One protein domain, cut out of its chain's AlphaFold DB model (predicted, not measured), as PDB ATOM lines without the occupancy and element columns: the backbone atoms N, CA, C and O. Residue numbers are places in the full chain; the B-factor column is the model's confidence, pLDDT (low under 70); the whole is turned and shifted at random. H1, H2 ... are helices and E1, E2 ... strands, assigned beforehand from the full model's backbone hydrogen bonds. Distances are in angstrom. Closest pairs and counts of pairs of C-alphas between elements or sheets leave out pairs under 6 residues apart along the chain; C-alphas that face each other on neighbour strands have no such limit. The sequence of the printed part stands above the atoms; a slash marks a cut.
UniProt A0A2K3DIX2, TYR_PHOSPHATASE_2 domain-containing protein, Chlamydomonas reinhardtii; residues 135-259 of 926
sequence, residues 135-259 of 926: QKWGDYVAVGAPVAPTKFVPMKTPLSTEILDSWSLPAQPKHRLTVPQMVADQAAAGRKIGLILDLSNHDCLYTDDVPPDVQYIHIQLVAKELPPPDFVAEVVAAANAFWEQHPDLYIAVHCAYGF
ATOM      1  N   GLN A 135       1.403  -5.878   4.088       87.50
ATOM      2  CA  GLN A 135       1.406  -5.136   2.809       87.50
ATOM      3  C   GLN A 135       0.409  -3.956   2.729       87.50
ATOM      4  O   GLN A 135       0.722  -2.952   2.099       87.50
ATOM      5  N   LYS A 136      -0.757  -4.037   3.395       89.50
ATOM      6  CA  LYS A 136      -1.763  -2.950   3.468       89.50
ATOM      7  C   LYS A 136      -1.526  -1.953   4.618       89.50
ATOM      8  O   LYS A 136      -2.358  -1.091   4.886       89.50
ATOM      9  N   TRP A 137      -0.423  -2.071   5.359       93.12
ATOM     10  CA  TRP A 137      -0.136  -1.247   6.541       93.12
ATOM     11  C   TRP A 137       0.015   0.234   6.192       93.12
ATOM     12  O   TRP A 137      -0.430   1.079   6.967       93.12
ATOM     13  N   GLY A 138       0.583   0.553   5.025       90.44
ATOM     14  CA  GLY A 138       0.762   1.931   4.563       90.44
ATOM     15  C   GLY A 138      -0.550   2.688   4.331       90.44
ATOM     16  O   GLY A 138      -0.572   3.905   4.508       90.44
ATOM     17  N   ASP A 139      -1.633   1.978   3.999       91.56
ATOM     18  CA  ASP A 139      -2.947   2.552   3.680       91.56
ATOM     19  C   ASP A 139      -3.806   2.879   4.905       91.56
ATOM     20  O   ASP A 139      -4.693   3.725   4.822       91.56
ATOM     21  N   TYR A 140      -3.571   2.235   6.051       93.00
ATOM     22  CA  TYR A 140      -4.370   2.491   7.249       93.00
ATOM     23  C   TYR A 140      -3.830   3.670   8.059       93.00
ATOM     24  O   TYR A 140      -2.646   3.705   8.412       93.00
ATOM     25  N   VAL A 141      -4.733   4.588   8.423       95.44
ATOM     26  CA  VAL A 141      -4.493   5.701   9.356       95.44
ATOM     27  C   VAL A 141      -3.749   5.195  10.593       95.44
ATOM     28  O   VAL A 141      -4.123   4.180  11.191       95.44
ATOM     29  N   ALA A 142      -2.678   5.888  10.971       96.19
ATOM     30  CA  ALA A 142      -1.727   5.401  11.964       96.19
ATOM     31  C   ALA A 142      -2.346   5.208  13.361       96.19
ATOM     32  O   ALA A 142      -2.349   4.094  13.889       96.19
ATOM     33  N   VAL A 143      -2.931   6.273  13.908       97.69
ATOM     34  CA  VAL A 143      -3.418   6.372  15.294       97.69
ATOM     35  C   VAL A 143      -4.875   6.858  15.285       97.69
ATOM     36  O   VAL A 143      -5.278   7.558  14.358       97.69
ATOM     37  N   GLY A 144      -5.692   6.433  16.249       97.88
ATOM     38  CA  GLY A 144      -7.052   6.937  16.473       97.88
ATOM     39  C   GLY A 144      -7.116   8.144  17.419       97.88
ATOM     40  O   GLY A 144      -6.101   8.633  17.922       97.88
ATOM     41  N   ALA A 145      -8.332   8.610  17.692       98.19
ATOM     42  CA  ALA A 145      -8.602   9.454  18.855       98.19
ATOM     43  C   ALA A 145      -8.610   8.601  20.147       98.19
ATOM     44  O   ALA A 145      -8.696   7.372  20.057       98.19
ATOM     45  N   PRO A 146      -8.512   9.202  21.348       98.38
ATOM     46  CA  PRO A 146      -8.658   8.456  22.594       98.38
ATOM     47  C   PRO A 146     -10.068   7.871  22.745       98.38
ATOM     48  O   PRO A 146     -11.049   8.513  22.366       98.38
ATOM     49  N   VAL A 147     -10.182   6.665  23.305       98.44
ATOM     50  CA  VAL A 147     -11.467   5.959  23.454       98.44
ATOM     51  C   VAL A 147     -12.122   6.342  24.782       98.44
ATOM     52  O   VAL A 147     -11.805   5.771  25.826       98.44
ATOM     53  N   ALA A 148     -13.039   7.310  24.743       94.88
ATOM     54  CA  ALA A 148     -13.772   7.780  25.919       94.88
ATOM     55  C   ALA A 148     -14.567   6.647  26.619       94.88
ATOM     56  O   ALA A 148     -15.033   5.729  25.941       94.88
ATOM     57  N   PRO A 149     -14.733   6.691  27.958       95.69
ATOM     58  CA  PRO A 149     -14.182   7.682  28.896       95.69
ATOM     59  C   PRO A 149     -12.696   7.450  29.254       95.69
ATOM     60  O   PRO A 149     -12.127   8.178  30.060       95.69
ATOM     61  N   THR A 150     -12.047   6.434  28.676       97.38
ATOM     62  CA  THR A 150     -10.672   6.032  29.021       97.38
ATOM     63  C   THR A 150      -9.593   6.885  28.343       97.38
ATOM     64  O   THR A 150      -9.851   7.674  27.433       97.38
ATOM     65  N   LYS A 151      -8.332   6.651  28.736       98.06
ATOM     66  CA  LYS A 151      -7.135   7.217  28.096       98.06
ATOM     67  C   LYS A 151      -6.432   6.215  27.155       98.06
ATOM     68  O   LYS A 151      -5.228   6.331  26.924       98.06
ATOM     69  N   PHE A 152      -7.150   5.217  26.617       98.75
ATOM     70  CA  PHE A 152      -6.617   4.335  25.567       98.75
ATOM     71  C   PHE A 152      -6.510   5.062  24.225       98.75
ATOM     72  O   PHE A 152      -7.465   5.697  23.783       98.75
ATOM     73  N   VAL A 153      -5.380   4.897  23.537       98.75
ATOM     74  CA  VAL A 153      -5.113   5.421  22.192       98.75
ATOM     75  C   VAL A 153      -4.882   4.241  21.231       98.75
ATOM     76  O   VAL A 153      -3.800   3.648  21.235       98.75
ATOM     77  N   PRO A 154      -5.878   3.850  20.416       98.56
ATOM     78  CA  PRO A 154      -5.777   2.696  19.532       98.56
ATOM     79  C   PRO A 154      -4.985   3.025  18.262       98.56
ATOM     80  O   PRO A 154      -5.299   3.977  17.545       98.56
ATOM     81  N   MET A 155      -3.985   2.209  17.936       97.94
ATOM     82  CA  MET A 155      -3.123   2.403  16.761       97.94
ATOM     83  C   MET A 155      -2.840   1.095  16.012       97.94
ATOM     84  O   MET A 155      -3.067  -0.003  16.526       97.94
ATOM     85  N   LYS A 156      -2.349   1.199  14.772       96.62
ATOM     86  CA  LYS A 156      -1.677   0.072  14.092       96.62
ATOM     87  C   LYS A 156      -0.287  -0.153  14.701       96.62
ATOM     88  O   LYS A 156       0.194   0.714  15.422       96.62
ATOM     89  N   THR A 157       0.370  -1.276  14.407       95.88
ATOM     90  CA  THR A 157       1.746  -1.482  14.893       95.88
ATOM     91  C   THR A 157       2.652  -0.354  14.396       95.88
ATOM     92  O   THR A 157       2.631  -0.068  13.197       95.88
ATOM     93  N   PRO A 158       3.452   0.285  15.259       95.81
ATOM     94  CA  PRO A 158       4.633   1.006  14.814       95.81
ATOM     95  C   PRO A 158       5.588   0.060  14.075       95.81
ATOM     96  O   PRO A 158       5.503  -1.166  14.214       95.81
ATOM     97  N   LEU A 159       6.493   0.643  13.297       93.81
ATOM     98  CA  LEU A 159       7.642  -0.025  12.689       93.81
ATOM     99  C   LEU A 159       8.888   0.818  12.983       93.81
ATOM    100  O   LEU A 159       8.783   2.045  13.062       93.81
ATOM    101  N   SER A 160      10.047   0.178  13.142       91.00
ATOM    102  CA  SER A 160      11.312   0.894  13.315       91.00
ATOM    103  C   SER A 160      11.693   1.702  12.075       91.00
ATOM    104  O   SER A 160      11.234   1.432  10.961       91.00
ATOM    105  N   THR A 161      12.574   2.685  12.260       86.56
ATOM    106  CA  THR A 161      13.201   3.418  11.144       86.56
ATOM    107  C   THR A 161      13.942   2.464  10.201       86.56
ATOM    108  O   THR A 161      13.675   2.458   9.002       86.56
ATOM    109  N   GLU A 162      14.758   1.558  10.754       86.38
ATOM    110  CA  GLU A 162      15.473   0.510  10.008       86.38
ATOM    111  C   GLU A 162      14.528  -0.345   9.143       86.38
ATOM    112  O   GLU A 162      14.839  -0.617   7.983       86.38
ATOM    113  N   ILE A 163      13.341  -0.718   9.643       88.75
ATOM    114  CA  ILE A 163      12.334  -1.434   8.843       88.75
ATOM    115  C   ILE A 163      11.701  -0.511   7.796       88.75
ATOM    116  O   ILE A 163      11.598  -0.907   6.640       88.75
ATOM    117  N   LEU A 164      11.274   0.703   8.155       86.56
ATOM    118  CA  LEU A 164      10.589   1.612   7.225       86.56
ATOM    119  C   LEU A 164      11.461   2.108   6.065       86.56
ATOM    120  O   LEU A 164      10.900   2.508   5.045       86.56
ATOM    121  N   ASP A 165      12.781   2.106   6.229       83.88
ATOM    122  CA  ASP A 165      13.731   2.561   5.213       83.88
ATOM    123  C   ASP A 165      14.329   1.386   4.402       83.88
ATOM    124  O   ASP A 165      14.753   1.585   3.263       83.88
ATOM    125  N   SER A 166      14.311   0.150   4.930       82.69
ATOM    126  CA  SER A 166      14.770  -1.060   4.211       82.69
ATOM    127  C   SER A 166      13.654  -1.894   3.565       82.69
ATOM    128  O   SER A 166      13.914  -2.653   2.628       82.69
ATOM    129  N   TRP A 167      12.406  -1.782   4.031       81.81
ATOM    130  CA  TRP A 167      11.292  -2.600   3.551       81.81
ATOM    131  C   TRP A 167      10.532  -1.947   2.390       81.81
ATOM    132  O   TRP A 167       9.789  -0.978   2.551       81.81
ATOM    133  N   SER A 168      10.641  -2.552   1.206       74.88
ATOM    134  CA  SER A 168       9.873  -2.164   0.023       74.88
ATOM    135  C   SER A 168       8.382  -2.520   0.156       74.88
ATOM    136  O   SER A 168       7.961  -3.637  -0.169       74.88
ATOM    137  N   LEU A 169       7.567  -1.558   0.591       73.62
ATOM    138  CA  LEU A 169       6.115  -1.592   0.392       73.62
ATOM    139  C   LEU A 169       5.762  -1.444  -1.109       73.62
ATOM    140  O   LEU A 169       6.511  -0.800  -1.845       73.62
ATOM    141  N   PRO A 170       4.611  -1.974  -1.582       73.88
ATOM    142  CA  PRO A 170       4.191  -1.850  -2.989       73.88
ATOM    143  C   PRO A 170       3.958  -0.405  -3.463       73.88
ATOM    144  O   PRO A 170       3.996  -0.129  -4.659       73.88
ATOM    145  N   ALA A 171       3.707   0.508  -2.524       77.19
ATOM    146  CA  ALA A 171       3.610   1.947  -2.724       77.19
ATOM    147  C   ALA A 171       4.148   2.662  -1.472       77.19
ATOM    148  O   ALA A 171       4.218   2.064  -0.396       77.19
ATOM    149  N   GLN A 172       4.496   3.946  -1.591       80.88
ATOM    150  CA  GLN A 172       4.909   4.752  -0.438       80.88
ATOM    151  C   GLN A 172       3.790   4.788   0.629       80.88
ATOM    152  O   GLN A 172       2.632   5.044   0.280       80.88
ATOM    153  N   PRO A 173       4.087   4.529   1.918       87.12
ATOM    154  CA  PRO A 173       3.072   4.478   2.967       87.12
ATOM    155  C   PRO A 173       2.437   5.853   3.203       87.12
ATOM    156  O   PRO A 173       3.056   6.735   3.797       87.12
ATOM    157  N   LYS A 174       1.160   5.995   2.813       90.75
ATOM    158  CA  LYS A 174       0.311   7.183   3.055       90.75
ATOM    159  C   LYS A 174       0.322   7.618   4.523       90.75
ATOM    160  O   LYS A 174       0.243   8.803   4.829       90.75
ATOM    161  N   HIS A 175       0.443   6.648   5.430       91.94
ATOM    162  CA  HIS A 175       0.570   6.867   6.862       91.94
ATOM    163  C   HIS A 175       1.804   6.120   7.400       91.94
ATOM    164  O   HIS A 175       1.726   4.920   7.670       91.94
ATOM    165  N   ARG A 176       2.939   6.809   7.577       93.25
ATOM    166  CA  ARG A 176       4.067   6.291   8.383       93.25
ATOM    167  C   ARG A 176       3.702   6.293   9.878       93.25
ATOM    168  O   ARG A 176       2.736   6.942  10.279       93.25
ATOM    169  N   LEU A 177       4.432   5.509  10.674       95.31
ATOM    170  CA  LEU A 177       4.300   5.431  12.132       95.31
ATOM    171  C   LEU A 177       5.546   4.766  12.742       95.31
ATOM    172  O   LEU A 177       5.710   3.550  12.627       95.31
ATOM    173  N   THR A 178       6.378   5.554  13.420       95.75
ATOM    174  CA  THR A 178       7.415   5.082  14.360       95.75
ATOM    175  C   THR A 178       6.981   5.407  15.794       95.75
ATOM    176  O   THR A 178       6.090   6.237  15.987       95.75
ATOM    177  N   VAL A 179       7.592   4.799  16.819       96.88
ATOM    178  CA  VAL A 179       7.278   5.169  18.215       96.88
ATOM    179  C   VAL A 179       7.690   6.610  18.556       96.88
ATOM    180  O   VAL A 179       6.849   7.311  19.117       96.88
ATOM    181  N   PRO A 180       8.882   7.120  18.181       95.50
ATOM    182  CA  PRO A 180       9.252   8.508  18.460       95.50
ATOM    183  C   PRO A 180       8.296   9.517  17.818       95.50
ATOM    184  O   PRO A 180       7.904  10.481  18.474       95.50
ATOM    185  N   GLN A 181       7.847   9.262  16.579       95.44
ATOM    186  CA  GLN A 181       6.811  10.079  15.943       95.44
ATOM    187  C   GLN A 181       5.490   9.990  16.720       95.44
ATOM    188  O   GLN A 181       4.905  11.014  17.046       95.44
ATOM    189  N   MET A 182       5.034   8.780  17.055       97.12
ATOM    190  CA  MET A 182       3.782   8.564  17.787       97.12
ATOM    191  C   MET A 182       3.762   9.316  19.123       97.12
ATOM    192  O   MET A 182       2.805  10.031  19.412       97.12
ATOM    193  N   VAL A 183       4.833   9.210  19.914       97.69
ATOM    194  CA  VAL A 183       4.948   9.888  21.213       97.69
ATOM    195  C   VAL A 183       4.976  11.411  21.039       97.69
ATOM    196  O   VAL A 183       4.288  12.106  21.787       97.69
ATOM    197  N   ALA A 184       5.688  11.933  20.034       97.00
ATOM    198  CA  ALA A 184       5.717  13.365  19.731       97.00
ATOM    199  C   ALA A 184       4.346  13.901  19.271       97.00
ATOM    200  O   ALA A 184       3.859  14.882  19.833       97.00
ATOM    201  N   ASP A 185       3.689  13.228  18.320       97.69
ATOM    202  CA  ASP A 185       2.379  13.610  17.774       97.69
ATOM    203  C   ASP A 185       1.284  13.592  18.861       97.69
ATOM    204  O   ASP A 185       0.400  14.452  18.890       97.69
ATOM    205  N   GLN A 186       1.335  12.628  19.792       98.25
ATOM    206  CA  GLN A 186       0.420  12.591  20.936       98.25
ATOM    207  C   GLN A 186       0.743  13.692  21.960       98.25
ATOM    208  O   GLN A 186      -0.172  14.398  22.389       98.25
ATOM    209  N   ALA A 187       2.020  13.904  22.303       97.69
ATOM    210  CA  ALA A 187       2.435  14.941  23.249       97.69
ATOM    211  C   ALA A 187       2.099  16.361  22.756       97.69
ATOM    212  O   ALA A 187       1.580  17.164  23.532       97.69
ATOM    213  N   ALA A 188       2.305  16.648  21.465       98.12
ATOM    214  CA  ALA A 188       1.901  17.905  20.827       98.12
ATOM    215  C   ALA A 188       0.380  18.133  20.901       98.12
ATOM    216  O   ALA A 188      -0.081  19.258  21.073       98.12
ATOM    217  N   ALA A 189      -0.406  17.054  20.858       97.44
ATOM    218  CA  ALA A 189      -1.850  17.073  21.070       97.44
ATOM    219  C   ALA A 189      -2.266  16.919  22.553       97.44
ATOM    220  O   ALA A 189      -3.362  16.425  22.828       97.44
ATOM    221  N   GLY A 190      -1.398  17.288  23.506       97.50
ATOM    222  CA  GLY A 190      -1.678  17.303  24.949       97.50
ATOM    223  C   GLY A 190      -1.773  15.929  25.626       97.50
ATOM    224  O   GLY A 190      -2.179  15.842  26.783       97.50
ATOM    225  N   ARG A 191      -1.419  14.844  24.929       97.69
ATOM    226  CA  ARG A 191      -1.596  13.454  25.374       97.69
ATOM    227  C   ARG A 191      -0.240  12.795  25.610       97.69
ATOM    228  O   ARG A 191       0.330  12.202  24.698       97.69
ATOM    229  N   LYS A 192       0.295  12.858  26.834       98.19
ATOM    230  CA  LYS A 192       1.515  12.099  27.144       98.19
ATOM    231  C   LYS A 192       1.199  10.601  27.219       98.19
ATOM    232  O   LYS A 192       0.534  10.152  28.152       98.19
ATOM    233  N   ILE A 193       1.710   9.833  26.257       98.50
ATOM    234  CA  ILE A 193       1.785   8.371  26.348       98.50
ATOM    235  C   ILE A 193       2.789   7.992  27.443       98.50
ATOM    236  O   ILE A 193       3.850   8.607  27.538       98.50
ATOM    237  N   GLY A 194       2.467   6.982  28.253       98.38
ATOM    238  CA  GLY A 194       3.408   6.393  29.217       98.38
ATOM    239  C   GLY A 194       3.479   4.864  29.201       98.38
ATOM    240  O   GLY A 194       4.352   4.304  29.855       98.38
ATOM    241  N   LEU A 195       2.606   4.191  28.445       98.69
ATOM    242  CA  LEU A 195       2.635   2.744  28.224       98.69
ATOM    243  C   LEU A 195       2.208   2.417  26.788       98.69
ATOM    244  O   LEU A 195       1.268   3.017  26.262       98.69
ATOM    245  N   ILE A 196       2.881   1.440  26.185       98.56
ATOM    246  CA  ILE A 196       2.486   0.771  24.948       98.56
ATOM    247  C   ILE A 196       2.101  -0.678  25.270       98.56
ATOM    248  O   ILE A 196       2.908  -1.438  25.805       98.56
ATOM    249  N   LEU A 197       0.873  -1.054  24.911       98.19
ATOM    250  CA  LEU A 197       0.356  -2.420  24.949       98.19
ATOM    251  C   LEU A 197       0.385  -3.027  23.541       98.19
ATOM    252  O   LEU A 197      -0.385  -2.627  22.657       98.19
ATOM    253  N   ASP A 198       1.263  -4.006  23.345       97.25
ATOM    254  CA  ASP A 198       1.374  -4.785  22.113       97.25
ATOM    255  C   ASP A 198       0.534  -6.063  22.225       97.25
ATOM    256  O   ASP A 198       0.796  -6.915  23.071       97.25
ATOM    257  N   LEU A 199      -0.491  -6.189  21.374       95.19
ATOM    258  CA  LEU A 199      -1.387  -7.353  21.283       95.19
ATOM    259  C   LEU A 199      -1.124  -8.172  20.000       95.19
ATOM    260  O   LEU A 199      -2.047  -8.728  19.384       95.19
ATOM    261  N   SER A 200       0.108  -8.151  19.484       90.31
ATOM    262  CA  SER A 200       0.510  -8.882  18.278       90.31
ATOM    263  C   SER A 200       0.808 -10.369  18.537       90.31
ATOM    264  O   SER A 200       0.902 -10.819  19.672       90.31
ATOM    265  N   ASN A 201       0.936 -11.155  17.456       85.75
ATOM    266  CA  ASN A 201       1.365 -12.568  17.510       85.75
ATOM    267  C   ASN A 201       2.710 -12.750  16.790       85.75
ATOM    268  O   ASN A 201       2.857 -13.617  15.927       85.75
ATOM    269  N   HIS A 202       3.635 -11.833  17.028       80.75
ATOM    270  CA  HIS A 202       4.954 -11.825  16.415       80.75
ATOM    271  C   HIS A 202       5.926 -11.077  17.319       80.75
ATOM    272  O   HIS A 202       5.487 -10.353  18.211       80.75
ATOM    273  N   ASP A 203       7.222 -11.227  17.064       78.75
ATOM    274  CA  ASP A 203       8.247 -10.402  17.697       78.75
ATOM    275  C   ASP A 203       7.958  -8.911  17.451       78.75
ATOM    276  O   ASP A 203       7.402  -8.519  16.414       78.75
ATOM    277  N   CYS A 204       8.318  -8.068  18.416       82.19
ATOM    278  CA  CYS A 204       8.115  -6.630  18.312       82.19
ATOM    279  C   CYS A 204       8.976  -6.028  17.187       82.19
ATOM    280  O   CYS A 204      10.146  -6.369  17.022       82.19
ATOM    281  N   LEU A 205       8.396  -5.104  16.418       88.12
ATOM    282  CA  LEU A 205       9.007  -4.533  15.210       88.12
ATOM    283  C   LEU A 205       9.676  -3.165  15.451       88.12
ATOM    284  O   LEU A 205       9.974  -2.459  14.489       88.12
ATOM    285  N   TYR A 206       9.820  -2.747  16.713       91.50
ATOM    286  CA  TYR A 206      10.182  -1.367  17.067       91.50
ATOM    287  C   TYR A 206      10.766  -1.177  18.486       91.50
ATOM    288  O   TYR A 206      10.881  -0.040  18.932       91.50
ATOM    289  N   THR A 207      11.103  -2.238  19.239       84.62
ATOM    290  CA  THR A 207      11.487  -2.109  20.667       84.62
ATOM    291  C   THR A 207      12.677  -1.171  20.894       84.62
ATOM    292  O   THR A 207      12.663  -0.405  21.854       84.62
ATOM    293  N   ASP A 208      13.660  -1.186  19.988       87.06
ATOM    294  CA  ASP A 208      14.840  -0.308  20.020       87.06
ATOM    295  C   ASP A 208      14.472   1.197  19.905       87.06
ATOM    296  O   ASP A 208      15.258   2.047  20.316       87.06
ATOM    297  N   ASP A 209      13.281   1.538  19.385       90.06
ATOM    298  CA  ASP A 209      12.778   2.913  19.229       90.06
ATOM    299  C   ASP A 209      11.868   3.387  20.393       90.06
ATOM    300  O   ASP A 209      11.310   4.487  20.324       90.06
ATOM    301  N   VAL A 210      11.653   2.582  21.446       94.12
ATOM    302  CA  VAL A 210      10.776   2.952  22.580       94.12
ATOM    303  C   VAL A 210      11.507   3.899  23.554       94.12
ATOM    304  O   VAL A 210      12.558   3.530  24.081       94.12
ATOM    305  N   PRO A 211      10.977   5.110  23.844       94.19
ATOM    306  CA  PRO A 211      11.607   6.042  24.779       94.19
ATOM    307  C   PRO A 211      11.707   5.484  26.213       94.19
ATOM    308  O   PRO A 211      10.750   4.867  26.678       94.19
ATOM    309  N   PRO A 212      12.791   5.758  26.969       93.50
ATOM    310  CA  PRO A 212      12.969   5.232  28.330       93.50
ATOM    311  C   PRO A 212      11.912   5.650  29.367       93.50
ATOM    312  O   PRO A 212      11.859   5.055  30.441       93.50
ATOM    313  N   ASP A 213      11.100   6.676  29.090       93.25
ATOM    314  CA  ASP A 213       9.984   7.114  29.938       93.25
ATOM    315  C   ASP A 213       8.608   6.588  29.475       93.25
ATOM    316  O   ASP A 213       7.579   6.980  30.028       93.25
ATOM    317  N   VAL A 214       8.592   5.679  28.493       97.75
ATOM    318  CA  VAL A 214       7.411   4.957  28.007       97.75
ATOM    319  C   VAL A 214       7.590   3.465  28.289       97.75
ATOM    320  O   VAL A 214       8.502   2.819  27.781       97.75
ATOM    321  N   GLN A 215       6.697   2.897  29.096       97.50
ATOM    322  CA  GLN A 215       6.677   1.464  29.380       97.50
ATOM    323  C   GLN A 215       6.235   0.675  28.135       97.50
ATOM    324  O   GLN A 215       5.439   1.160  27.329       97.50
ATOM    325  N   TYR A 216       6.704  -0.564  27.991       97.12
ATOM    326  CA  TYR A 216       6.288  -1.485  26.932       97.12
ATOM    327  C   TYR A 216       5.920  -2.835  27.545       97.12
ATOM    328  O   TYR A 216       6.707  -3.398  28.306       97.12
ATOM    329  N   ILE A 217       4.736  -3.352  27.209       96.38
ATOM    330  CA  ILE A 217       4.274  -4.682  27.619       96.38
ATOM    331  C   ILE A 217       3.725  -5.402  26.382       96.38
ATOM    332  O   ILE A 217       2.839  -4.892  25.692       96.38
ATOM    333  N   HIS A 218       4.250  -6.599  26.116       95.81
ATOM    334  CA  HIS A 218       3.774  -7.494  25.062       95.81
ATOM    335  C   HIS A 218       2.883  -8.568  25.675       95.81
ATOM    336  O   HIS A 218       3.360  -9.387  26.453       95.81
ATOM    337  N   ILE A 219       1.602  -8.565  25.310       94.12
ATOM    338  CA  ILE A 219       0.629  -9.572  25.732       94.12
ATOM    339  C   ILE A 219       0.240 -10.339  24.463       94.12
ATOM    340  O   ILE A 219      -0.551  -9.877  23.636       94.12
ATOM    341  N   GLN A 220       0.903 -11.475  24.238       89.88
ATOM    342  CA  GLN A 220       0.912 -12.157  22.943       89.88
ATOM    343  C   GLN A 220      -0.357 -12.999  22.732       89.88
ATOM    344  O   GLN A 220      -0.535 -14.036  23.365       89.88
ATOM    345  N   LEU A 221      -1.238 -12.588  21.808       82.31
ATOM    346  CA  LEU A 221      -2.437 -13.371  21.477       82.31
ATOM    347  C   LEU A 221      -2.208 -14.301  20.289       82.31
ATOM    348  O   LEU A 221      -1.994 -13.798  19.180       82.31
ATOM    349  N   VAL A 222      -2.438 -15.601  20.502       80.50
ATOM    350  CA  VAL A 222      -2.482 -16.664  19.481       80.50
ATOM    351  C   VAL A 222      -3.196 -16.207  18.200       80.50
ATOM    352  O   VAL A 222      -4.285 -15.625  18.208       80.50
ATOM    353  N   ALA A 223      -2.563 -16.445  17.050       70.44
ATOM    354  CA  ALA A 223      -3.100 -16.016  15.764       70.44
ATOM    355  C   ALA A 223      -4.373 -16.789  15.369       70.44
ATOM    356  O   ALA A 223      -4.422 -18.008  15.466       70.44
ATOM    357  N   LYS A 224      -5.343 -16.060  14.791       73.06
ATOM    358  CA  LYS A 224      -6.685 -16.513  14.355       73.06
ATOM    359  C   LYS A 224      -7.709 -16.777  15.468       73.06
ATOM    360  O   LYS A 224      -8.877 -16.947  15.140       73.06
ATOM    361  N   GLU A 225      -7.319 -16.739  16.738       83.12
ATOM    362  CA  GLU A 225      -8.245 -16.913  17.861       83.12
ATOM    363  C   GLU A 225      -8.875 -15.579  18.308       83.12
ATOM    364  O   GLU A 225      -8.341 -14.489  18.064       83.12
ATOM    365  N   LEU A 226     -10.049 -15.668  18.940       90.69
ATOM    366  CA  LEU A 226     -10.692 -14.549  19.637       90.69
ATOM    367  C   LEU A 226     -10.034 -14.384  21.021       90.69
ATOM    368  O   LEU A 226      -9.744 -15.403  21.646       90.69
ATOM    369  N   PRO A 227      -9.808 -13.157  21.536       94.06
ATOM    370  CA  PRO A 227      -9.124 -12.964  22.817       94.06
ATOM    371  C   PRO A 227      -9.853 -13.680  23.970       94.06
ATOM    372  O   PRO A 227     -10.994 -13.307  24.270       94.06
ATOM    373  N   PRO A 228      -9.266 -14.708  24.615       93.88
ATOM    374  CA  PRO A 228      -9.932 -15.445  25.688       93.88
ATOM    375  C   PRO A 228     -10.081 -14.571  26.949       93.88
ATOM    376  O   PRO A 228      -9.394 -13.553  27.061       93.88
ATOM    377  N   PRO A 229     -10.959 -14.938  27.901       93.69
ATOM    378  CA  PRO A 229     -11.174 -14.160  29.125       93.69
ATOM    379  C   PRO A 229      -9.883 -13.872  29.900       93.69
ATOM    380  O   PRO A 229      -9.649 -12.729  30.272       93.69
ATOM    381  N   ASP A 230      -9.002 -14.863  30.050       94.31
ATOM    382  CA  ASP A 230      -7.742 -14.715  30.796       94.31
ATOM    383  C   ASP A 230      -6.803 -13.671  30.158       94.31
ATOM    384  O   ASP A 230      -6.192 -12.867  30.855       94.31
ATOM    385  N   PHE A 231      -6.757 -13.618  28.820       95.00
ATOM    386  CA  PHE A 231      -6.002 -12.609  28.067       95.00
ATOM    387  C   PHE A 231      -6.597 -11.207  28.242       95.00
ATOM    388  O   PHE A 231      -5.871 -10.224  28.376       95.00
ATOM    389  N   VAL A 232      -7.930 -11.099  28.233       96.62
ATOM    390  CA  VAL A 232      -8.620  -9.831  28.505       96.62
ATOM    391  C   VAL A 232      -8.298  -9.367  29.926       96.62
ATOM    392  O   VAL A 232      -7.891  -8.220  30.098       96.62
ATOM    393  N   ALA A 233      -8.373 -10.262  30.913       96.50
ATOM    394  CA  ALA A 233      -8.034  -9.977  32.303       96.50
ATOM    395  C   ALA A 233      -6.568  -9.536  32.482       96.50
ATOM    396  O   ALA A 233      -6.312  -8.607  33.243       96.50
ATOM    397  N   GLU A 234      -5.615 -10.129  31.754       97.50
ATOM    398  CA  GLU A 234      -4.207  -9.703  31.765       97.50
ATOM    399  C   GLU A 234      -4.038  -8.269  31.229       97.50
ATOM    400  O   GLU A 234      -3.393  -7.436  31.872       97.50
ATOM    401  N   VAL A 235      -4.679  -7.936  30.101       97.31
ATOM    402  CA  VAL A 235      -4.635  -6.574  29.535       97.31
ATOM    403  C   VAL A 235      -5.332  -5.559  30.451       97.31
ATOM    404  O   VAL A 235      -4.818  -4.455  30.653       97.31
ATOM    405  N   VAL A 236      -6.475  -5.927  31.038       97.75
ATOM    406  CA  VAL A 236      -7.209  -5.114  32.022       97.75
ATOM    407  C   VAL A 236      -6.347  -4.863  33.266       97.75
ATOM    408  O   VAL A 236      -6.243  -3.720  33.716       97.75
ATOM    409  N   ALA A 237      -5.679  -5.891  33.795       98.06
ATOM    410  CA  ALA A 237      -4.790  -5.779  34.948       98.06
ATOM    411  C   ALA A 237      -3.576  -4.882  34.655       98.06
ATOM    412  O   ALA A 237      -3.272  -3.998  35.456       98.06
ATOM    413  N   ALA A 238      -2.929  -5.045  33.496       98.38
ATOM    414  CA  ALA A 238      -1.808  -4.203  33.076       98.38
ATOM    415  C   ALA A 238      -2.212  -2.723  32.942       98.38
ATOM    416  O   ALA A 238      -1.505  -1.838  33.426       98.38
ATOM    417  N   ALA A 239      -3.374  -2.446  32.338       98.44
ATOM    418  CA  ALA A 239      -3.888  -1.087  32.190       98.44
ATOM    419  C   ALA A 239      -4.273  -0.446  33.535       98.44
ATOM    420  O   ALA A 239      -3.927   0.710  33.790       98.44
ATOM    421  N   ASN A 240      -4.930  -1.197  34.425       98.00
ATOM    422  CA  ASN A 240      -5.299  -0.719  35.757       98.00
ATOM    423  C   ASN A 240      -4.063  -0.449  36.628       98.00
ATOM    424  O   ASN A 240      -3.931   0.652  37.158       98.00
ATOM    425  N   ALA A 241      -3.115  -1.389  36.708       98.00
ATOM    426  CA  ALA A 241      -1.882  -1.226  37.484       98.00
ATOM    427  C   ALA A 241      -1.007  -0.061  36.981       98.00
ATOM    428  O   ALA A 241      -0.313   0.586  37.770       98.00
ATOM    429  N   PHE A 242      -1.057   0.243  35.679       98.44
ATOM    430  CA  PHE A 242      -0.452   1.448  35.119       98.44
ATOM    431  C   PHE A 242      -1.195   2.720  35.560       98.44
ATOM    432  O   PHE A 242      -0.569   3.637  36.088       98.44
ATOM    433  N   TRP A 243      -2.521   2.786  35.400       98.00
ATOM    434  CA  TRP A 243      -3.306   3.982  35.745       98.00
ATOM    435  C   TRP A 243      -3.437   4.253  37.251       98.00
ATOM    436  O   TRP A 243      -3.664   5.399  37.632       98.00
ATOM    437  N   GLU A 244      -3.230   3.260  38.115       97.25
ATOM    438  CA  GLU A 244      -3.073   3.465  39.564       97.25
ATOM    439  C   GLU A 244      -1.805   4.263  39.914       97.25
ATOM    440  O   GLU A 244      -1.808   5.042  40.867       97.25
ATOM    441  N   GLN A 245      -0.734   4.111  39.128       96.94
ATOM    442  CA  GLN A 245       0.542   4.817  39.310       96.94
ATOM    443  C   GLN A 245       0.634   6.098  38.465       96.94
ATOM    444  O   GLN A 245       1.326   7.052  38.828       96.94
ATOM    445  N   HIS A 246      -0.052   6.120  37.322       97.25
ATOM    446  CA  HIS A 246       0.072   7.137  36.280       97.25
ATOM    447  C   HIS A 246      -1.303   7.587  35.739       97.25
ATOM    448  O   HIS A 246      -1.542   7.509  34.531       97.25
ATOM    449  N   PRO A 247      -2.223   8.083  36.594       95.94
ATOM    450  CA  PRO A 247      -3.618   8.353  36.223       95.94
ATOM    451  C   PRO A 247      -3.780   9.398  35.111       95.94
ATOM    452  O   PRO A 247      -4.785   9.397  34.399       95.94
ATOM    453  N   ASP A 248      -2.798  10.284  34.927       96.12
ATOM    454  CA  ASP A 248      -2.817  11.321  33.892       96.12
ATOM    455  C   ASP A 248      -2.292  10.875  32.526       96.12
ATOM    456  O   ASP A 248      -2.561  11.546  31.527       96.12
ATOM    457  N   LEU A 249      -1.593   9.740  32.455       98.31
ATOM    458  CA  LEU A 249      -0.948   9.279  31.229       98.31
ATOM    459  C   LEU A 249      -1.881   8.433  30.355       98.31
ATOM    460  O   LEU A 249      -2.824   7.788  30.815       98.31
ATOM    461  N   TYR A 250      -1.591   8.435  29.060       98.69
ATOM    462  CA  TYR A 250      -2.315   7.677  28.047       98.69
ATOM    463  C   TYR A 250      -1.624   6.337  27.769       98.69
ATOM    464  O   TYR A 250      -0.393   6.232  27.811       98.69
ATOM    465  N   ILE A 251      -2.429   5.324  27.447       98.81
ATOM    466  CA  ILE A 251      -1.955   3.996  27.047       98.81
ATOM    467  C   ILE A 251      -2.163   3.849  25.542       98.81
ATOM    468  O   ILE A 251      -3.301   3.804  25.071       98.81
ATOM    469  N   ALA A 252      -1.080   3.745  24.776       98.62
ATOM    470  CA  ALA A 252      -1.162   3.385  23.368       98.62
ATOM    471  C   ALA A 252      -1.380   1.869  23.250       98.62
ATOM    472  O   ALA A 252      -0.640   1.090  23.843       98.62
ATOM    473  N   VAL A 253      -2.388   1.426  22.500       98.56
ATOM    474  CA  VAL A 253      -2.746   0.000  22.393       98.56
ATOM    475  C   VAL A 253      -2.874  -0.417  20.935       98.56
ATOM    476  O   VAL A 253      -3.531   0.253  20.134       98.56
ATOM    477  N   HIS A 254      -2.231  -1.523  20.557       97.69
ATOM    478  CA  HIS A 254      -2.166  -1.930  19.156       97.69
ATOM    479  C   HIS A 254      -2.212  -3.440  18.938       97.69
ATOM    480  O   HIS A 254      -2.065  -4.260  19.832       97.69
ATOM    481  N   CYS A 255      -2.417  -3.797  17.678       94.62
ATOM    482  CA  CYS A 255      -2.058  -5.094  17.117       94.62
ATOM    483  C   CYS A 255      -1.425  -4.803  15.743       94.62
ATOM    484  O   CYS A 255      -0.907  -3.706  15.541       94.62
ATOM    485  N   ALA A 256      -1.511  -5.703  14.762       93.69
ATOM    486  CA  ALA A 256      -1.035  -5.430  13.399       93.69
ATOM    487  C   ALA A 256      -1.634  -4.135  12.793       93.69
ATOM    488  O   ALA A 256      -0.899  -3.270  12.325       93.69
ATOM    489  N   TYR A 257      -2.964  -3.971  12.851       94.56
ATOM    490  CA  TYR A 257      -3.682  -2.884  12.157       94.56
ATOM    491  C   TYR A 257      -4.502  -1.949  13.070       94.56
ATOM    492  O   TYR A 257      -4.980  -0.910  12.610       94.56
ATOM    493  N   GLY A 258      -4.670  -2.283  14.354       96.00
ATOM    494  CA  GLY A 258      -5.403  -1.430  15.300       96.00
ATOM    495  C   GLY A 258      -6.916  -1.395  15.085       96.00
ATOM    496  O   GLY A 258      -7.497  -0.315  15.118       96.00
ATOM    497  N   PHE A 259      -7.537  -2.549  14.805       96.81
ATOM    498  CA  PHE A 259      -8.994  -2.680  14.626       96.81
ATOM    499  C   PHE A 259      -9.567  -3.828  15.468       96.81
ATOM    500  O   PHE A 259     -10.057  -3.575  16.557       96.81
TER     501      PHE A 259
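Overview. This is residues 135 to 259 of the 926 residues of the protein "TYR_PHOSPHATASE_2 domain-containing protein" of Chlamydomonas reinhardtii (UniProt A0A2K3DIX2). A small sheet of four parallel strands, E1, E4, E2 and E3 in that order across it, makes the core, with H2 packed over E4 and E2. The long helix H3, which grazes the sheet, lies at one end of the longest axis, and the short helix H1 with the loop of residues 167 to 173 lies at the other end, away from the sheet. The printed part has 125 residues with three named helices and four named strands, E1 H1 H2 E2 E3 H3 E4 along the chain. The class is mixed, helices and strands, with 52 residues, under half, in named elements. The whole is compact and rounded, with a radius of gyration of the C-alphas of 14.3 A and spans of 42 by 36 by 26 A.

Along the chain. Residues 135 to 151 hold no named element. E1 is residues 152 to 155 and begins at C-alpha 152, (-6.617, 4.335, 25.567). H1 is residues 161 to 166, and H2, residues 179 to 188, is 14.1 A long. E2 is residues 193 to 198, 13.8 A long, and E3 is residues 215 to 218. H3, residues 229 to 245, is 24.5 A long and begins at C-alpha 229, (-11.174, -14.160, 29.125). E4, residues 250 to 254, is 13.1 A long and ends at C-alpha 254, (-2.166, -1.930, 19.156).

Arrangement. E1 and E3 are the edge strands, and from edge to edge the strands' lines turn by 62 degrees. E1 and E4 are parallel at 35 degrees, with N 153 and O 251 within hydrogen-bond range at 2.8 A. E4 and E2 are parallel at 21 degrees, with N 197 and O 252 at 2.8 A. E2 and E3 are parallel at 11 degrees, with N 196 and O 215 at 2.8 A. E1, H1 H2, E2 and E3, H3, E4 are split strand-helix-strand units, two strands running the same way with another strand between them in the sheet; both crossovers are right-handed. H2 is on the sheet at a height of 9.6 A, over E4 and E2, and runs slantwise to the strands, only just, at 33 degrees to E2 on the local plane. Its closest C-alphas to E2 are those of Val 183 and Ile 193, 6.2 A apart. H3 only grazes the sheet, with residues 235 to 243; its closest C-alphas to E4 are those of Ala 239 and Ile 251, 7.5 A apart. H1 is not on the sheet, and H2 and H3 are apart. Every O i to N i+4 pair is within hydrogen-bond range in H1 and H2, and 12 of 13 in H3.

Size, cuts and confidence. The C-alphas farthest apart are those of Pro 170 and Glu 244, at 43.5 A. The printed part has no cut. The links H1 to H2, 12 residues, and E2 to E3, 16 residues, are long. The mean pLDDT of the printed part is 93.1, and no printed residue is under 70.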